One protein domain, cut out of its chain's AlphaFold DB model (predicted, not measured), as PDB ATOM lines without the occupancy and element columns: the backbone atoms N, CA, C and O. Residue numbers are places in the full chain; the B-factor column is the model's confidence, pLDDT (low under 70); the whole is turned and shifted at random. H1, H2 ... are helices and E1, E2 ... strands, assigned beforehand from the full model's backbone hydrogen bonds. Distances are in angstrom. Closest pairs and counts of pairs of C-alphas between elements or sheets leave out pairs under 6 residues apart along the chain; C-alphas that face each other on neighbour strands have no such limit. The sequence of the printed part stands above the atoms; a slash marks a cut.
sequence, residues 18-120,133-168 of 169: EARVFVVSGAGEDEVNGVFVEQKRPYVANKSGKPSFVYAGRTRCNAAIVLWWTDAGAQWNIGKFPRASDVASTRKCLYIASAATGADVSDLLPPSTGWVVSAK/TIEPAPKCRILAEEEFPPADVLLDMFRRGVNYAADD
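AT A GLANCE: This is residues 18 to 120 and 133 to 168 of the 169 residues of the protein "Hypothetical protein" of Haptolina ericina (UniProt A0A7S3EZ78). One antiparallel sheet of eight strands is rolled half round like part of an open barrel, folded at E2 so that E7, E6, E5, E4 and E3 face E1 and E8. Helix H1 packs outside E1 and E2 with its residues 152 to 158, crossing E1, and its remainder runs on past the sheet. The printed part has 139 residues, under half of them in named elements, in the order E1 to E8, then H1; the class is mixed. It is compact, with a radius of gyration of the C-alphas of 14.4 A and spans of 42, 40 and 31 A.

HOW THE PARTS SIT: The strongly twisted sheet runs E7, residues 115 to 117; E6, 92 to 98; E5, 75 to 81; E4, 64 to 70; E3, 53 to 55; E2, 34 to 38; E1, 21 to 25; and E8, 139 to 142. E1 to E7 form a meander, each strand the antiparallel neighbour of the one before. Within hydrogen-bond range are N 68 and O 77 of hairpin E4 and E5, 2.9 A, and N 23 and O 141 of E1 and E8, 2.8 A. The closest C-alphas of edge strands E7 and E8, Trp 115 and Lys 139, are 7.8 A apart. H1, residues 151 to 166, is on the sheet at a height of 9.2 A, only just over E1 with 3 C-alphas, and runs across it at 81 degrees on the local plane. Its closest C-alpha pair with E2 is Val 153 and Gly 34, 5.6 A. In H1 every O i to N i+4 pair is within hydrogen-bond range.

IN THESE COORDINATES: E1 begins at C-alpha 21 (74.424, 100.313, 92.999). E4, E5 and E6 measure 17.0, 17.4 and 17.5 A. H1 measures 22.7 A and ends at C-alpha 166 (76.926, 90.354, 118.785).

THE WHOLE: The farthest C-alphas, Ser 106 and Ala 166, are 42.6 A apart. Residues 121 to 132 are not printed; C-alphas 120 and 133 are 11.0 A apart across that cut. The links E2 to E3 and E6 to E7 are long. pLDDT is under 70 at residues 18, 83 to 91, 119 to 120 and 133.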
ATOM      1  N   GLU A  18      65.584 100.813  92.506       66.06
ATOM      2  CA  GLU A  18      65.412 102.158  91.918       66.06
ATOM      3  C   GLU A  18      66.688 103.021  91.958       66.06
ATOM      4  O   GLU A  18      66.667 104.186  91.561       66.06
ATOM      5  N   ALA A  19      67.794 102.497  92.489       78.94
ATOM      6  CA  ALA A  19      69.018 103.261  92.717       78.94
ATOM      7  C   ALA A  19      70.222 102.588  92.059       78.94
ATOM      8  O   ALA A  19      70.361 101.359  92.086       78.94
ATOM      9  N   ARG A  20      71.143 103.401  91.519       90.25
ATOM     10  CA  ARG A  20      72.428 102.881  91.049       90.25
ATOM     11  C   ARG A  20      73.160 102.256  92.226       90.25
ATOM     12  O   ARG A  20      73.243 102.836  93.315       90.25
ATOM     13  N   VAL A  21      73.681 101.060  91.994       91.88
ATOM     14  CA  VAL A  21      74.424 100.313  92.999       91.88
ATOM     15  C   VAL A  21      75.874 100.232  92.599       91.88
ATOM     16  O   VAL A  21      76.212  99.949  91.454       91.88
ATOM     17  N   PHE A  22      76.722 100.489  93.577       93.94
ATOM     18  CA  PHE A  22      78.156 100.491  93.434       93.94
ATOM     19  C   PHE A  22      78.738  99.438  94.368       93.94
ATOM     20  O   PHE A  22      78.417  99.406  95.553       93.94
ATOM     21  N   VAL A  23      79.562  98.548  93.837       95.56
ATOM     22  CA  VAL A  23      80.240  97.502  94.596       95.56
ATOM     23  C   VAL A  23      81.690  97.905  94.783       95.56
ATOM     24  O   VAL A  23      82.368  98.296  93.830       95.56
ATOM     25  N   VAL A  24      82.149  97.797  96.021       95.62
ATOM     26  CA  VAL A  24      83.542  97.967  96.409       95.62
ATOM     27  C   VAL A  24      84.063  96.626  96.911       95.62
ATOM     28  O   VAL A  24      83.399  95.967  97.707       95.62
ATOM     29  N   SER A  25      85.229  96.201  96.440       93.81
ATOM     30  CA  SER A  25      85.867  94.956  96.874       93.81
ATOM     31  C   SER A  25      87.392  95.071  96.884       93.81
ATOM     32  O   SER A  25      87.965  95.962  96.256       93.81
ATOM     33  N   GLY A  26      88.067  94.165  97.595       89.44
ATOM     34  CA  GLY A  26      89.531  94.118  97.669       89.44
ATOM     35  C   GLY A  26      90.189  95.297  98.395       89.44
ATOM     36  O   GLY A  26      91.404  95.442  98.309       89.44
ATOM     37  N   ALA A  27      89.416  96.133  99.088       91.06
ATOM     38  CA  ALA A  27      89.926  97.170  99.969       91.06
ATOM     39  C   ALA A  27      90.597  96.535 101.196       91.06
ATOM     40  O   ALA A  27      90.049  95.598 101.770       91.06
ATOM     41  N   GLY A  28      91.743  97.070 101.615       86.81
ATOM     42  CA  GLY A  28      92.419  96.667 102.853       86.81
ATOM     43  C   GLY A  28      91.677  97.059 104.134       86.81
ATOM     44  O   GLY A  28      91.904  96.466 105.181       86.81
ATOM     45  N   GLU A  29      90.788  98.054 104.071       88.12
ATOM     46  CA  GLU A  29      89.803  98.299 105.125       88.12
ATOM     47  C   GLU A  29      88.565  97.457 104.823       88.12
ATOM     48  O   GLU A  29      87.757  97.824 103.965       88.12
ATOM     49  N   ASP A  30      88.405  96.348 105.542       85.06
ATOM     50  CA  ASP A  30      87.335  95.389 105.276       85.06
ATOM     51  C   ASP A  30      85.956  96.051 105.291       85.06
ATOM     52  O   ASP A  30      85.141  95.785 104.411       85.06
ATOM     53  N   GLU A  31      85.704  96.983 106.220       85.25
ATOM     54  CA  GLU A  31      84.460  97.771 106.324       85.25
ATOM     55  C   GLU A  31      84.050  98.498 105.040       85.25
ATOM     56  O   GLU A  31      82.865  98.755 104.832       85.25
ATOM     57  N   VAL A  32      85.007  98.805 104.165       90.81
ATOM     58  CA  VAL A  32      84.750  99.459 102.881       90.81
ATOM     59  C   VAL A  32      84.305  98.467 101.808       90.81
ATOM     60  O   VAL A  32      83.595  98.867 100.887       90.81
ATOM     61  N   ASN A  33      84.664  97.188 101.914       93.56
ATOM     62  CA  ASN A  33      84.196  96.164 100.983       93.56
ATOM     63  C   ASN A  33      82.687  95.975 101.144       93.56
ATOM     64  O   ASN A  33      82.206  95.726 102.246       93.56
ATOM     65  N   GLY A  34      81.918  96.094 100.067       94.75
ATOM     66  CA  GLY A  34      80.475  95.915 100.119       94.75
ATOM     67  C   GLY A  34      79.697  96.656  99.049       94.75
ATOM     68  O   GLY A  34      80.219  97.126  98.039       94.75
ATOM     69  N   VAL A  35      78.397  96.744  99.301       95.12
ATOM     70  CA  VAL A  35      77.408  97.351  98.419       95.12
ATOM     71  C   VAL A  35      77.097  98.760  98.897       95.12
ATOM     72  O   VAL A  35      76.729  98.969 100.051       95.12
ATOM     73  N   PHE A  36      77.183  99.717  97.984       94.94
ATOM     74  CA  PHE A  36      76.833 101.112  98.178       94.94
ATOM     75  C   PHE A  36      75.649 101.472  97.287       94.94
ATOM     76  O   PHE A  36      75.579 101.081  96.122       94.94
ATOM     77  N   VAL A  37      74.715 102.243  97.834       93.31
ATOM     78  CA  VAL A  37      73.486 102.644  97.144       93.31
ATOM     79  C   VAL A  37      73.475 104.145  96.970       93.31
ATOM     80  O   VAL A  37      73.691 104.889  97.935       93.31
ATOM     81  N   GLU A  38      73.204 104.585  95.747       92.88
ATOM     82  CA  GLU A  38      73.052 105.998  95.440       92.88
ATOM     83  C   GLU A  38      71.988 106.650  96.326       92.88
ATOM     84  O   GLU A  38      70.915 106.101  96.586       92.88
ATOM     85  N   GLN A  39      72.296 107.850  96.799       89.50
ATOM     86  CA  GLN A  39      71.373 108.672  97.558       89.50
ATOM     87  C   GLN A  39      70.680 109.679  96.643       89.50
ATOM     88  O   GLN A  39      71.324 110.340  95.832       89.50
ATOM     89  N   LYS A  40      69.373 109.887  96.852       86.31
ATOM     90  CA  LYS A  40      68.592 110.920  96.141       86.31
ATOM     91  C   LYS A  40      69.144 112.334  96.345       86.31
ATOM     92  O   LYS A  40      68.914 113.216  95.524       86.31
ATOM     93  N   ARG A  41      69.819 112.568  97.472       84.75
ATOM     94  CA  ARG A  41      70.542 113.805  97.767       84.75
ATOM     95  C   ARG A  41      71.987 113.450  98.089       84.75
ATOM     96  O   ARG A  41      72.193 112.500  98.847       84.75
ATOM     97  N   PRO A  42      72.971 114.187  97.552       84.69
ATOM     98  CA  PRO A  42      74.362 113.907  97.849       84.69
ATOM     99  C   PRO A  42      74.616 114.091  99.348       84.69
ATOM    100  O   PRO A  42      74.080 115.002  99.980       84.69
ATOM    101  N   TYR A  43      75.428 113.203  99.911       83.44
ATOM    102  CA  TYR A  43      75.757 113.207 101.335       83.44
ATOM    103  C   TYR A  43      76.582 114.447 101.702       83.44
ATOM    104  O   TYR A  43      76.419 115.035 102.768       83.44
ATOM    105  N   VAL A  44      77.446 114.872 100.776       83.69
ATOM    106  CA  VAL A  44      78.169 116.143 100.818       83.69
ATOM    107  C   VAL A  44      77.726 116.963  99.615       83.69
ATOM    108  O   VAL A  44      77.866 116.520  98.474       83.69
ATOM    109  N   ALA A  45      77.182 118.155  99.867       86.25
ATOM    110  CA  ALA A  45      76.774 119.058  98.802       86.25
ATOM    111  C   ALA A  45      77.970 119.394  97.901       86.25
ATOM    112  O   ALA A  45      79.042 119.761  98.383       86.25
ATOM    113  N   ASN A  46      77.766 119.276  96.594       88.69
ATOM    114  CA  ASN A  46      78.745 119.629  95.578       88.69
ATOM    115  C   ASN A  46      78.045 120.350  94.422       88.69
ATOM    116  O   ASN A  46      76.853 120.152  94.183       88.69
ATOM    117  N   LYS A  47      78.790 121.207  93.729       91.00
ATOM    118  CA  LYS A  47      78.313 121.978  92.573       91.00
ATOM    119  C   LYS A  47      78.424 121.188  91.270       91.00
ATOM    120  O   LYS A  47      77.765 121.538  90.300       91.00
ATOM    121  N   SER A  48      79.222 120.119  91.263       91.06
ATOM    122  CA  SER A  48      79.467 119.277  90.086       91.06
ATOM    123  C   SER A  48      78.316 118.323  89.741       91.06
ATOM    124  O   SER A  48      78.405 117.603  88.751       91.06
ATOM    125  N   GLY A  49      77.253 118.265  90.552       91.94
ATOM    126  CA  GLY A  49      76.115 117.362  90.331       91.94
ATOM    127  C   GLY A  49      76.460 115.878  90.490       91.94
ATOM    128  O   GLY A  49      75.678 115.013  90.098       91.94
ATOM    129  N   LYS A  50      77.626 115.565  91.065       94.12
ATOM    130  CA  LYS A  50      78.083 114.189  91.256       94.12
ATOM    131  C   LYS A  50      77.321 113.545  92.426       94.12
ATOM    132  O   LYS A  50      77.165 114.180  93.478       94.12
ATOM    133  N   PRO A  51      76.834 112.303  92.268       94.38
ATOM    134  CA  PRO A  51      76.061 111.603  93.282       94.38
ATOM    135  C   PRO A  51      76.904 111.258  94.513       94.38
ATOM    136  O   PRO A  51      78.128 111.394  94.546       94.38
ATOM    137  N   SER A  52      76.231 110.774  95.550       94.31
ATOM    138  CA  SER A  52      76.879 110.089  96.667       94.31
ATOM    139  C   SER A  52      76.252 108.722  96.848       94.31
ATOM    140  O   SER A  52      75.055 108.556  96.616       94.31
ATOM    141  N   PHE A  53      77.046 107.769  97.313       95.00
ATOM    142  CA  PHE A  53      76.586 106.423  97.607       95.00
ATOM    143  C   PHE A  53      76.870 106.104  99.069       95.00
ATOM    144  O   PHE A  53      77.907 106.489  99.605       95.00
ATOM    145  N   VAL A  54      75.944 105.416  99.724       93.50
ATOM    146  CA  VAL A  54      76.066 105.038 101.136       93.50
ATOM    147  C   VAL A  54      76.079 103.526 101.233       93.50
ATOM    148  O   VAL A  54      75.289 102.857 100.565       93.50
ATOM    149  N   TYR A  55      76.979 103.007 102.058       93.31
ATOM    150  CA  TYR A  55      77.088 101.589 102.352       93.31
ATOM    151  C   TYR A  55      75.752 101.029 102.858       93.31
ATOM    152  O   TYR A  55      75.091 101.622 103.711       93.31
ATOM    153  N   ALA A  56      75.330  99.900 102.295       91.56
ATOM    154  CA  ALA A  56      74.004  99.328 102.511       91.56
ATOM    155  C   ALA A  56      73.916  98.415 103.742       91.56
ATOM    156  O   ALA A  56      72.812  98.108 104.189       91.56
ATOM    157  N   GLY A  57      75.058  97.932 104.237       88.12
ATOM    158  CA  GLY A  57      75.129  96.987 105.347       88.12
ATOM    159  C   GLY A  57      75.212  97.657 106.717       88.12
ATOM    160  O   GLY A  57      75.233  98.882 106.841       88.12
ATOM    161  N   ARG A  58      75.311  96.824 107.758       86.81
ATOM    162  CA  ARG A  58      75.657  97.271 109.112       86.81
ATOM    163  C   ARG A  58      77.150  97.582 109.181       86.81
ATOM    164  O   ARG A  58      77.958  96.881 108.576       86.81
ATOM    165  N   THR A  59      77.498  98.623 109.914       85.44
ATOM    166  CA  THR A  59      78.869  99.107 110.089       85.44
ATOM    167  C   THR A  59      79.194  99.181 111.570       85.44
ATOM    168  O   THR A  59      78.294  99.384 112.391       85.44
ATOM    169  N   ARG A  60      80.482  99.085 111.907       82.69
ATOM    170  CA  ARG A  60      80.931  99.239 113.286       82.69
ATOM    171  C   ARG A  60      80.544 100.601 113.851       82.69
ATOM    172  O   ARG A  60      80.746 101.635 113.191       82.69
ATOM    173  N   CYS A  61      80.001 100.589 115.065       79.56
ATOM    174  CA  CYS A  61      79.453 101.744 115.786       79.56
ATOM    175  C   CYS A  61      78.327 102.499 115.040       79.56
ATOM    176  O   CYS A  61      78.131 103.698 115.257       79.56
ATOM    177  N   ASN A  62      77.607 101.849 114.113       78.19
ATOM    178  CA  ASN A  62      76.570 102.468 113.268       78.19
ATOM    179  C   ASN A  62      77.030 103.715 112.484       78.19
ATOM    180  O   ASN A  62      76.231 104.604 112.166       78.19
ATOM    181  N   ALA A  63      78.323 103.825 112.190       84.62
ATOM    182  CA  ALA A  63      78.859 104.959 111.451       84.62
ATOM    183  C   ALA A  63      78.594 104.805 109.948       84.62
ATOM    184  O   ALA A  63      78.817 103.746 109.365       84.62
ATOM    185  N   ALA A  64      78.157 105.870 109.282       88.62
ATOM    186  CA  ALA A  64      77.896 105.817 107.850       88.62
ATOM    187  C   ALA A  64      79.215 105.714 107.074       88.62
ATOM    188  O   ALA A  64      80.100 106.550 107.244       88.62
ATOM    189  N   ILE A  65      79.342 104.730 106.186       92.06
ATOM    190  CA  ILE A  65      80.436 104.683 105.211       92.06
ATOM    191  C   ILE A  65      79.890 105.208 103.892       92.06
ATOM    192  O   ILE A  65      78.853 104.753 103.405       92.06
ATOM    193  N   VAL A  66      80.556 106.218 103.346       93.56
ATOM    194  CA  VAL A  66      80.049 107.003 102.222       93.56
ATOM    195  C   VAL A  66      81.111 107.089 101.141       93.56
ATOM    196  O   VAL A  66      82.293 107.257 101.434       93.56
ATOM    197  N   LEU A  67      80.655 107.018  99.896       95.25
ATOM    198  CA  LEU A  67      81.380 107.329  98.674       95.25
ATOM    199  C   LEU A  67      80.864 108.673  98.138       95.25
ATOM    200  O   LEU A  67      79.682 108.785  97.807       95.25
ATOM    201  N   TRP A  68      81.706 109.706  98.079       94.81
ATOM    202  CA  TRP A  68      81.275 111.058  97.688       94.81
ATOM    203  C   TRP A  68      82.335 111.841  96.912       94.81
ATOM    204  O   TRP A  68      83.540 111.597  97.017       94.81
ATOM    205  N   TRP A  69      81.866 112.839  96.168       94.88
ATOM    206  CA  TRP A  69      82.701 113.793  95.450       94.88
ATOM    207  C   TRP A  69      82.992 115.050  96.273       94.88
ATOM    208  O   TRP A  69      82.101 115.588  96.932       94.88
ATOM    209  N   THR A  70      84.222 115.556  96.176       91.44
ATOM    210  CA  THR A  70      84.626 116.850  96.741       91.44
ATOM    211  C   THR A  70      85.165 117.761  95.638       91.44
ATOM    212  O   THR A  70      86.204 117.461  95.051       91.44
ATOM    213  N   ASP A  71      84.509 118.905  95.410       90.81
ATOM    214  CA  ASP A  71      84.896 119.864  94.358       90.81
ATOM    215  C   ASP A  71      86.292 120.460  94.584       90.81
ATOM    216  O   ASP A  71      87.072 120.568  93.645       90.81
ATOM    217  N   ALA A  72      86.633 120.807  95.830       86.38
ATOM    218  CA  ALA A  72      87.895 121.477  96.157       86.38
ATOM    219  C   ALA A  72      89.147 120.662  95.782       86.38
ATOM    220  O   ALA A  72      90.179 121.242  95.468       86.38
ATOM    221  N   GLY A  73      89.052 119.330  95.827       84.62
ATOM    222  CA  GLY A  73      90.138 118.427  95.436       84.62
ATOM    223  C   GLY A  73      89.933 117.768  94.075       84.62
ATOM    224  O   GLY A  73      90.761 116.952  93.689       84.62
ATOM    225  N   ALA A  74      88.821 118.065  93.389       92.81
ATOM    226  CA  ALA A  74      88.367 117.343  92.202       92.81
ATOM    227  C   ALA A  74      88.539 115.817  92.352       92.81
ATOM    228  O   ALA A  74      89.172 115.154  91.528       92.81
ATOM    229  N   GLN A  75      88.018 115.270  93.455       94.31
ATOM    230  CA  GLN A  75      88.294 113.892  93.853       94.31
ATOM    231  C   GLN A  75      87.076 113.161  94.413       94.31
ATOM    232  O   GLN A  75      86.251 113.728  95.143       94.31
ATOM    233  N   TRP A  76      87.028 111.862  94.133       95.31
ATOM    234  CA  TRP A  76      86.165 110.901  94.805       95.31
ATOM    235  C   TRP A  76      86.802 110.429  96.106       95.31
ATOM    236  O   TRP A  76      88.023 110.337  96.220       95.31
ATOM    237  N   ASN A  77      85.966 110.151  97.098       93.81
ATOM    238  CA  ASN A  77      86.384 109.806  98.449       93.81
ATOM    239  C   ASN A  77      85.533 108.651  98.957       93.81
ATOM    240  O   ASN A  77      84.318 108.676  98.768       93.81
ATOM    241  N   ILE A  78      86.153 107.703  99.654       93.75
ATOM    242  CA  ILE A  78      85.463 106.729 100.504       93.75
ATOM    243  C   ILE A  78      85.887 106.983 101.944       93.75
ATOM    244  O   ILE A  78      87.070 107.191 102.222       93.75
ATOM    245  N   GLY A  79      84.940 106.986 102.875       90.62
ATOM    246  CA  GLY A  79      85.230 107.357 104.252       90.62
ATOM    247  C   GLY A  79      84.085 107.123 105.222       90.62
ATOM    248  O   GLY A  79      82.927 106.981 104.831       90.62
ATOM    249  N   LYS A  80      84.450 107.093 106.502       87.31
ATOM    250  CA  LYS A  80      83.567 106.815 107.632       87.31
ATOM    251  C   LYS A  80      83.141 108.123 108.299       87.31
ATOM    252  O   LYS A  80      83.976 108.956 108.666       87.31
ATOM    253  N   PHE A  81      81.835 108.287 108.450       83.69
ATOM    254  CA  PHE A  81      81.163 109.396 109.106       83.69
ATOM    255  C   PHE A  81      80.520 108.873 110.392       83.69
ATOM    256  O   PHE A  81      79.527 108.144 110.332       83.69
ATOM    257  N   PRO A  82      81.088 109.210 111.554       70.06
ATOM    258  CA  PRO A  82      80.523 108.794 112.825       70.06
ATOM    259  C   PRO A  82      79.161 109.441 113.064       70.06
ATOM    260  O   PRO A  82      78.820 110.474 112.473       70.06
ATOM    261  N   ARG A  83      78.369 108.814 113.935       66.75
ATOM    262  CA  ARG A  83      77.090 109.368 114.378       66.75
ATOM    263  C   ARG A  83      77.329 110.717 115.058       66.75
ATOM    264  O   ARG A  83      78.309 110.888 115.770       66.75
ATOM    265  N   ALA A  84      76.411 111.664 114.874       55.34
ATOM    266  CA  ALA A  84      76.553 113.031 115.387       55.34
ATOM    267  C   ALA A  84      76.725 113.125 116.922       55.34
ATOM    268  O   ALA A  84      77.244 114.123 117.408       55.34
ATOM    269  N   SER A  85      76.306 112.102 117.675       51.72
ATOM    270  CA  SER A  85      76.484 112.002 119.130       51.72
ATOM    271  C   SER A  85      77.888 111.560 119.555       51.72
ATOM    272  O   SER A  85      78.226 111.660 120.730       51.72
ATOM    273  N   ASP A  86      78.698 111.066 118.622       53.03
ATOM    274  CA  ASP A  86      80.000 110.467 118.888       53.03
ATOM    275  C   ASP A  86      81.109 111.487 118.587       53.03
ATOM    276  O   ASP A  86      81.808 111.443 117.572       53.03
ATOM    277  N   VAL A  87      81.197 112.495 119.461       44.66
ATOM    278  CA  VAL A  87      82.050 113.694 119.315       44.66
ATOM    279  C   VAL A  87      83.548 113.344 119.244       44.66
ATOM    280  O   VAL A  87      84.351 114.143 118.765       44.66
ATOM    281  N   ALA A  88      83.935 112.139 119.674       44.06
ATOM    282  CA  ALA A  88      85.322 111.677 119.695       44.06
ATOM    283  C   ALA A  88      85.820 111.106 118.355       44.06
ATOM    284  O   ALA A  88      87.029 110.993 118.149       44.06
ATOM    285  N   SER A  89      84.925 110.747 117.430       49.34
ATOM    286  CA  SER A  89      85.325 110.123 116.171       49.34
ATOM    287  C   SER A  89      85.419 111.180 115.067       49.34
ATOM    288  O   SER A  89      84.447 111.818 114.665       49.34
ATOM    289  N   THR A  90      86.630 111.434 114.577       55.09
ATOM    290  CA  THR A  90      86.834 112.316 113.423       55.09
ATOM    291  C   THR A  90      86.394 111.613 112.146       55.09
ATOM    292  O   THR A  90      86.748 110.452 111.933       55.09
ATOM    293  N   ARG A  91      85.704 112.334 111.250       68.25
ATOM    294  CA  ARG A  91      85.447 111.877 109.871       68.25
ATOM    295  C   ARG A  91      86.756 111.377 109.256       68.25
ATOM    296  O   ARG A  91      87.704 112.152 109.114       68.25
ATOM    297  N   LYS A  92      86.813 110.093 108.904       78.25
ATOM    298  CA  LYS A  92      88.023 109.454 108.377       78.25
ATOM    299  C   LYS A  92      87.831 109.191 106.892       78.25
ATOM    300  O   LYS A  92      87.032 108.339 106.515       78.25
ATOM    301  N   CYS A  93      88.558 109.923 106.052       84.94
ATOM    302  CA  CYS A  93      88.708 109.552 104.649       84.94
ATOM    303  C   CYS A  93      89.713 108.397 104.568       84.94
ATOM    304  O   CYS A  93      90.786 108.466 105.168       84.94
ATOM    305  N   LEU A  94      89.323 107.321 103.894       88.75
ATOM    306  CA  LEU A  94      90.061 106.061 103.814       88.75
ATOM    307  C   LEU A  94      90.730 105.919 102.454       88.75
ATOM    308  O   LEU A  94      91.919 105.620 102.391       88.75
ATOM    309  N   TYR A  95      89.997 106.234 101.387       91.50
ATOM    310  CA  TYR A  95      90.483 106.152 100.015       91.50
ATOM    311  C   TYR A  95      90.104 107.391  99.220       91.50
ATOM    312  O   TYR A  95      89.039 107.973  99.440       91.50
ATOM    313  N   ILE A  96      90.973 107.767  98.287       92.75
ATOM    314  CA  ILE A  96      90.752 108.860  97.342       92.75
ATOM    315  C   ILE A  96      91.032 108.386  95.919       92.75
ATOM    316  O   ILE A  96      91.921 107.565  95.702       92.75
ATOM    317  N   ALA A  97      90.296 108.933  94.960       93.81
ATOM    318  CA  ALA A  97      90.576 108.794  93.537       93.81
ATOM    319  C   ALA A  97      90.473 110.167  92.870       93.81
ATOM    320  O   ALA A  97      89.457 110.859  92.993       93.81
ATOM    321  N   SER A  98      91.538 110.575  92.189       94.00
ATOM    322  CA  SER A  98      91.641 111.843  91.470       94.00
ATOM    323  C   SER A  98      92.567 111.701  90.264       94.00
ATOM    324  O   SER A  98      93.281 110.708  90.123       94.00
ATOM    325  N   ALA A  99      92.630 112.729  89.417       90.25
ATOM    326  CA  ALA A  99      93.595 112.753  88.317       90.25
ATOM    327  C   ALA A  99      95.049 112.569  88.809       90.25
ATOM    328  O   ALA A  99      95.854 111.920  88.146       90.25
ATOM    329  N   ALA A 100      95.381 113.064  90.010       87.31
ATOM    330  CA  ALA A 100      96.713 112.924  90.607       87.31
ATOM    331  C   ALA A 100      97.056 111.480  91.017       87.31
ATOM    332  O   ALA A 100      98.226 111.150  91.197       87.31
ATOM    333  N   THR A 101      96.048 110.623  91.178       85.94
ATOM    334  CA  THR A 101      96.207 109.200  91.501       85.94
ATOM    335  C   THR A 101      96.076 108.316  90.256       85.94
ATOM    336  O   THR A 101      96.066 107.093  90.368       85.94
ATOM    337  N   GLY A 102      95.982 108.931  89.068       86.81
ATOM    338  CA  GLY A 102      95.783 108.250  87.790       86.81
ATOM    339  C   GLY A 102      94.336 107.825  87.526       86.81
ATOM    340  O   GLY A 102      94.101 107.058  86.596       86.81
ATOM    341  N   ALA A 103      93.373 108.284  88.332       91.94
ATOM    342  CA  ALA A 103      91.962 107.988  88.119       91.94
ATOM    343  C   ALA A 103      91.342 108.937  87.087       91.94
ATOM    344  O   ALA A 103      91.573 110.149  87.132       91.94
ATOM    345  N   ASP A 104      90.488 108.400  86.218       93.75
ATOM    346  CA  ASP A 104      89.613 109.225  85.393       93.75
ATOM    347  C   ASP A 104      88.430 109.730  86.228       93.75
ATOM    348  O   ASP A 104      87.631 108.958  86.755       93.75
ATOM    349  N   VAL A 105      88.340 111.046  86.390       94.44
ATOM    350  CA  VAL A 105      87.305 111.700  87.196       94.44
ATOM    351  C   VAL A 105      86.468 112.696  86.399       94.44
ATOM    352  O   VAL A 105      85.707 113.456  87.010       94.44
ATOM    353  N   SER A 106      86.575 112.715  85.064       92.25
ATOM    354  CA  SER A 106      85.749 113.609  84.242       92.25
ATOM    355  C   SER A 106      84.270 113.233  84.289       92.25
ATOM    356  O   SER A 106      83.412 114.114  84.252       92.25
ATOM    357  N   ASP A 107      83.967 111.946  84.451       91.12
ATOM    358  CA  ASP A 107      82.599 111.435  84.468       91.12
ATOM    359  C   ASP A 107      81.848 111.726  85.770       91.12
ATOM    360  O   ASP A 107      82.424 111.921  86.843       91.12
ATOM    361  N   LEU A 108      80.514 111.701  85.703       92.25
ATOM    362  CA  LEU A 108      79.654 111.881  86.877       92.25
ATOM    363  C   LEU A 108      79.767 110.745  87.896       92.25
ATOM    364  O   LEU A 108      79.316 110.909  89.024       92.25
ATOM    365  N   LEU A 109      80.319 109.597  87.518       93.44
ATOM    366  CA  LEU A 109      80.392 108.422  88.374       93.44
ATOM    367  C   LEU A 109      81.781 108.252  89.004       93.44
ATOM    368  O   LEU A 109      82.771 108.764  88.478       93.44
ATOM    369  N   PRO A 110      81.867 107.550  90.149       94.12
ATOM    370  CA  PRO A 110      83.147 107.175  90.722       94.12
ATOM    371  C   PRO A 110      83.908 106.228  89.784       94.12
ATOM    372  O   PRO A 110      83.292 105.324  89.213       94.12
ATOM    373  N   PRO A 111      85.234 106.391  89.648       94.25
ATOM    374  CA  PRO A 111      86.047 105.527  88.807       94.25
ATOM    375  C   PRO A 111      86.140 104.113  89.377       94.25
ATOM    376  O   PRO A 111      86.062 103.891  90.591       94.25
ATOM    377  N   SER A 112      86.364 103.147  88.491       92.12
ATOM    378  CA  SER A 112      86.605 101.750  88.861       92.12
ATOM    379  C   SER A 112      88.027 101.498  89.380       92.12
ATOM    380  O   SER A 112      88.252 100.528  90.108       92.12
ATOM    381  N   THR A 113      88.976 102.370  89.024       89.50
ATOM    382  CA  THR A 113      90.414 102.256  89.307       89.50
ATOM    383  C   THR A 113      91.021 103.602  89.728       89.50
ATOM    384  O   THR A 113      90.326 104.613  89.826       89.50
ATOM    385  N   GLY A 114      92.327 103.614  90.022       89.00
ATOM    386  CA  GLY A 114      93.051 104.824  90.432       89.00
ATOM    387  C   GLY A 114      92.763 105.251  91.872       89.00
ATOM    388  O   GLY A 114      93.041 106.385  92.252       89.00
ATOM    389  N   TRP A 115      92.205 104.354  92.684       91.75
ATOM    390  CA  TRP A 115      92.040 104.561  94.115       91.75
ATOM    391  C   TRP A 115      93.371 104.386  94.841       91.75
ATOM    392  O   TRP A 115      94.127 103.462  94.560       91.75
ATOM    393  N   VAL A 116      93.637 105.255  95.811       88.44
ATOM    394  CA  VAL A 116      94.782 105.147  96.721       88.44
ATOM    395  C   VAL A 116      94.339 105.419  98.148       88.44
ATOM    396  O   VAL A 116      93.319 106.075  98.386       88.44
ATOM    397  N   VAL A 117      95.119 104.939  99.113       86.12
ATOM    398  CA  VAL A 117      94.894 105.229 100.531       86.12
ATOM    399  C   VAL A 117      94.965 106.736 100.755       86.12
ATOM    400  O   VAL A 117      95.934 107.394 100.380       86.12
ATOM    401  N   SER A 118      93.940 107.287 101.405       76.00
ATOM    402  CA  SER A 118      93.848 108.714 101.739       76.00
ATOM    403  C   SER A 118      94.960 109.167 102.691       76.00
ATOM    404  O   SER A 118      95.185 110.373 102.793       76.00
ATOM    405  N   ALA A 119      95.612 108.198 103.372       56.94
ATOM    406  CA  ALA A 119      96.803 108.293 104.227       56.94
ATOM    407  C   ALA A 119      97.087 109.744 104.585       56.94
ATOM    408  O   ALA A 119      97.949 110.355 103.959       56.94
ATOM    409  N   LYS A 120      96.213 110.298 105.448       49.12
ATOM    410  CA  LYS A 120      96.017 111.732 105.720       49.12
ATOM    411  C   LYS A 120      96.914 112.611 104.845       49.12
ATOM    412  O   LYS A 120      98.068 112.826 105.204       49.12
ATOM    413  N   THR A 133      99.227 101.620 106.601       58.78
ATOM    414  CA  THR A 133      99.127 101.142 105.227       58.78
ATOM    415  C   THR A 133      97.808 100.387 105.081       58.78
ATOM    416  O   THR A 133      97.726  99.209 105.416       58.78
ATOM    417  N   ILE A 134      96.747 101.075 104.640       70.69
ATOM    418  CA  ILE A 134      95.462 100.435 104.304       70.69
ATOM    419  C   ILE A 134      95.553  99.861 102.882       70.69
ATOM    420  O   ILE A 134      94.938 100.369 101.953       70.69
ATOM    421  N   GLU A 135      96.361  98.826 102.695       74.25
ATOM    422  CA  GLU A 135      96.489  98.129 101.411       74.25
ATOM    423  C   GLU A 135      95.691  96.816 101.446       74.25
ATOM    424  O   GLU A 135      95.683  96.155 102.486       74.25
ATOM    425  N   PRO A 136      95.021  96.421 100.346       85.31
ATOM    426  CA  PRO A 136      95.088  97.014  99.007       85.31
ATOM    427  C   PRO A 136      94.130  98.200  98.791       85.31
ATOM    428  O   PRO A 136      93.201  98.441  99.570       85.31
ATOM    429  N   ALA A 137      94.321  98.922  97.685       87.06
ATOM    430  CA  ALA A 137      93.327  99.860  97.167       87.06
ATOM    431  C   ALA A 137      92.034  99.147  96.712       87.06
ATOM    432  O   ALA A 137      92.096  98.044  96.157       87.06
ATOM    433  N   PRO A 138      90.859  99.782  96.883       92.44
ATOM    434  CA  PRO A 138      89.591  99.205  96.474       92.44
ATOM    435  C   PRO A 138      89.503  99.057  94.956       92.44
ATOM    436  O   PRO A 138      89.932  99.920  94.186       92.44
ATOM    437  N   LYS A 139      88.846  97.981  94.538       90.38
ATOM    438  CA  LYS A 139      88.279  97.824  93.202       90.38
ATOM    439  C   LYS A 139      86.819  98.216  93.254       90.38
ATOM    440  O   LYS A 139      86.088  97.845  94.174       90.38
ATOM    441  N   CYS A 140      86.399  98.960  92.249       92.31
ATOM    442  CA  CYS A 140      85.106  99.605  92.248       92.31
ATOM    443  C   CYS A 140      84.345  99.276  90.967       92.31
ATOM    444  O   CYS A 140      84.927  99.222  89.883       92.31
ATOM    445  N   ARG A 141      83.037  99.046  91.081       93.50
ATOM    446  CA  ARG A 141      82.203  98.719  89.925       93.50
ATOM    447  C   ARG A 141      80.768  99.164  90.129       93.50
ATOM    448  O   ARG A 141      80.165  98.863  91.153       93.50
ATOM    449  N   ILE A 142      80.204  99.827  89.128       90.88
ATOM    450  CA  ILE A 142      78.767 100.078  89.079       90.88
ATOM    451  C   ILE A 142      78.047  98.851  88.514       90.88
ATOM    452  O   ILE A 142      78.517  98.243  87.553       90.88
ATOM    453  N   LEU A 143      76.936  98.469  89.138       90.75
ATOM    454  CA  LEU A 143      76.087  97.384  88.659       90.75
ATOM    455  C   LEU A 143      75.105  97.904  87.615       90.75
ATOM    456  O   LEU A 143      74.561  99.004  87.765       90.75
ATOM    457  N   ALA A 144      74.846  97.087  86.595       87.69
ATOM    458  CA  ALA A 144      73.704  97.302  85.715       87.69
ATOM    459  C   ALA A 144      72.380  97.117  86.485       87.69
ATOM    460  O   ALA A 144      72.346  96.527  87.564       87.69
ATOM    461  N   GLU A 145      71.274  97.628  85.942       78.25
ATOM    462  CA  GLU A 145      69.972  97.656  86.627       78.25
ATOM    463  C   GLU A 145      69.475  96.265  87.060       78.25
ATOM    464  O   GLU A 145      68.982  96.094  88.178       78.25
ATOM    465  N   GLU A 146      69.688  95.256  86.219       80.69
ATOM    466  CA  GLU A 146      69.284  93.868  86.476       80.69
ATOM    467  C   GLU A 146      70.402  93.019  87.100       80.69
ATOM    468  O   GLU A 146      70.218  91.837  87.391       80.69
ATOM    469  N   GLU A 147      71.577  93.607  87.318       86.06
ATOM    470  CA  GLU A 147      72.714  92.886  87.858       86.06
ATOM    471  C   GLU A 147      72.663  92.826  89.388       86.06
ATOM    472  O   GLU A 147      72.485  93.827  90.089       86.06
ATOM    473  N   PHE A 148      72.864  91.623  89.920       85.38
ATOM    474  CA  PHE A 148      72.923  91.399  91.356       85.38
ATOM    475  C   PHE A 148      74.335  91.629  91.901       85.38
ATOM    476  O   PHE A 148      75.318  91.279  91.241       85.38
ATOM    477  N   PRO A 149      74.467  92.177  93.126       88.50
ATOM    478  CA  PRO A 149      75.760  92.228  93.783       88.50
ATOM    479  C   PRO A 149      76.374  90.825  93.912       88.50
ATOM    480  O   PRO A 149      75.633  89.867  94.156       88.50
ATOM    481  N   PRO A 150      77.707  90.694  93.795       90.25
ATOM    482  CA  PRO A 150      78.383  89.412  93.959       90.25
ATOM    483  C   PRO A 150      78.037  88.738  95.298       90.25
ATOM    484  O   PRO A 150      77.990  89.388  96.346       90.25
ATOM    485  N   ALA A 151      77.764  87.431  95.263       89.62
ATOM    486  CA  ALA A 151      77.283  86.685  96.428       89.62
ATOM    487  C   ALA A 151      78.310  86.626  97.572       89.62
ATOM    488  O   ALA A 151      77.934  86.649  98.741       89.62
ATOM    489  N   ASP A 152      79.598  86.587  97.237       89.62
ATOM    490  CA  ASP A 152      80.719  86.660  98.175       89.62
ATOM    491  C   ASP A 152      80.731  87.991  98.936       89.62
ATOM    492  O   ASP A 152      80.843  87.994 100.162       89.62
ATOM    493  N   VAL A 153      80.507  89.105  98.233       90.31
ATOM    494  CA  VAL A 153      80.399  90.439  98.840       90.31
ATOM    495  C   VAL A 153      79.202  90.503  99.791       90.31
ATOM    496  O   VAL A 153      79.329  90.978 100.918       90.31
ATOM    497  N   LEU A 154      78.037  89.994  99.377       90.31
ATOM    498  CA  LEU A 154      76.837  89.985 100.223       90.31
ATOM    499  C   LEU A 154      77.009  89.117 101.476       90.31
ATOM    500  O   LEU A 154      76.601  89.521 102.567       90.31
ATOM    501  N   LEU A 155      77.612  87.935 101.331       90.19
ATOM    502  CA  LEU A 155      77.854  87.014 102.439       90.19
ATOM    503  C   LEU A 155      78.834  87.603 103.456       90.19
ATOM    504  O   LEU A 155      78.610  87.491 104.661       90.19
ATOM    505  N   ASP A 156      79.903  88.238 102.981       91.06
ATOM    506  CA  ASP A 156      80.869  88.917 103.836       91.06
ATOM    507  C   ASP A 156      80.226  90.074 104.624       91.06
ATOM    508  O   ASP A 156      80.340  90.134 105.852       91.06
ATOM    509  N   MET A 157      79.452  90.933 103.948       92.31
ATOM    510  CA  MET A 157      78.696  92.008 104.603       92.31
ATOM    511  C   MET A 157      77.745  91.471 105.678       92.31
ATOM    512  O   MET A 157      77.642  92.046 106.764       92.31
ATOM    513  N   PHE A 158      77.041  90.373 105.386       90.00
ATOM    514  CA  PHE A 158      76.127  89.743 106.334       90.00
ATOM    515  C   PHE A 158      76.871  89.219 107.567       90.00
ATOM    516  O   PHE A 158      76.473  89.521 108.690       90.00
ATOM    517  N   ARG A 159      77.979  88.491 107.375       90.81
ATOM    518  CA  ARG A 159      78.801  87.951 108.472       90.81
ATOM    519  C   ARG A 159      79.319  89.053 109.389       90.81
ATOM    520  O   ARG A 159      79.183  88.942 110.604       90.81
ATOM    521  N   ARG A 160      79.847  90.141 108.821       90.00
ATOM    522  CA  ARG A 160      80.302  91.293 109.613       90.00
ATOM    523  C   ARG A 160      79.158  91.956 110.365       90.00
ATOM    524  O   ARG A 160      79.296  92.233 111.548       90.00
ATOM    525  N   GLY A 161      78.001  92.120 109.725       86.62
ATOM    526  CA  GLY A 161      76.818  92.665 110.387       86.62
ATOM    527  C   GLY A 161      76.314  91.817 111.560       86.62
ATOM    528  O   GLY A 161      75.853  92.387 112.548       86.62
ATOM    529  N   VAL A 162      76.420  90.487 111.477       88.88
ATOM    530  CA  VAL A 162      76.118  89.577 112.596       88.88
ATOM    531  C   VAL A 162      77.132  89.749 113.726       88.88
ATOM    532  O   VAL A 162      76.720  89.855 114.877       88.88
ATOM    533  N   ASN A 163      78.427  89.843 113.409       86.50
ATOM    534  CA  ASN A 163      79.470  90.055 114.417       86.50
ATOM    535  C   ASN A 163      79.279  91.386 115.156       86.50
ATOM    536  O   ASN A 163      79.279  91.404 116.378       86.50
ATOM    537  N   TYR A 164      79.010  92.480 114.440       86.44
ATOM    538  CA  TYR A 164      78.762  93.783 115.070       86.44
ATOM    539  C   TYR A 164      77.517  93.768 115.959       86.44
ATOM    540  O   TYR A 164      77.517  94.351 117.033       86.44
ATOM    541  N   ALA A 165      76.469  93.049 115.547       83.44
ATOM    542  CA  ALA A 165      75.287  92.877 116.383       83.44
ATOM    543  C   ALA A 165      75.586  92.101 117.676       83.44
ATOM    544  O   ALA A 165      74.974  92.386 118.698       83.44
ATOM    545  N   ALA A 166      76.489  91.116 117.618       82.56
ATOM    546  CA  ALA A 166      76.926  90.354 118.785       82.56
ATOM    547  C   ALA A 166      77.821  91.180 119.727       82.56
ATOM    548  O   ALA A 166      77.834  90.916 120.924       82.56
ATOM    549  N   ASP A 167      78.508  92.191 119.189       79.31
ATOM    550  CA  ASP A 167      79.327  93.155 119.932       79.31
ATOM    551  C   ASP A 167      78.499  94.329 120.520       79.31
ATOM    552  O   ASP A 167      79.073  95.308 120.993       79.31
ATOM    553  N   ASP A 168      77.158  94.251 120.494       77.25
ATOM    554  CA  ASP A 168      76.220  95.318 120.902       77.25
ATOM    555  C   ASP A 168      76.396  96.652 120.138       77.25
ATOM    556  O   ASP A 168      76.076  97.736 120.640       77.25
TER     557      ASP A 168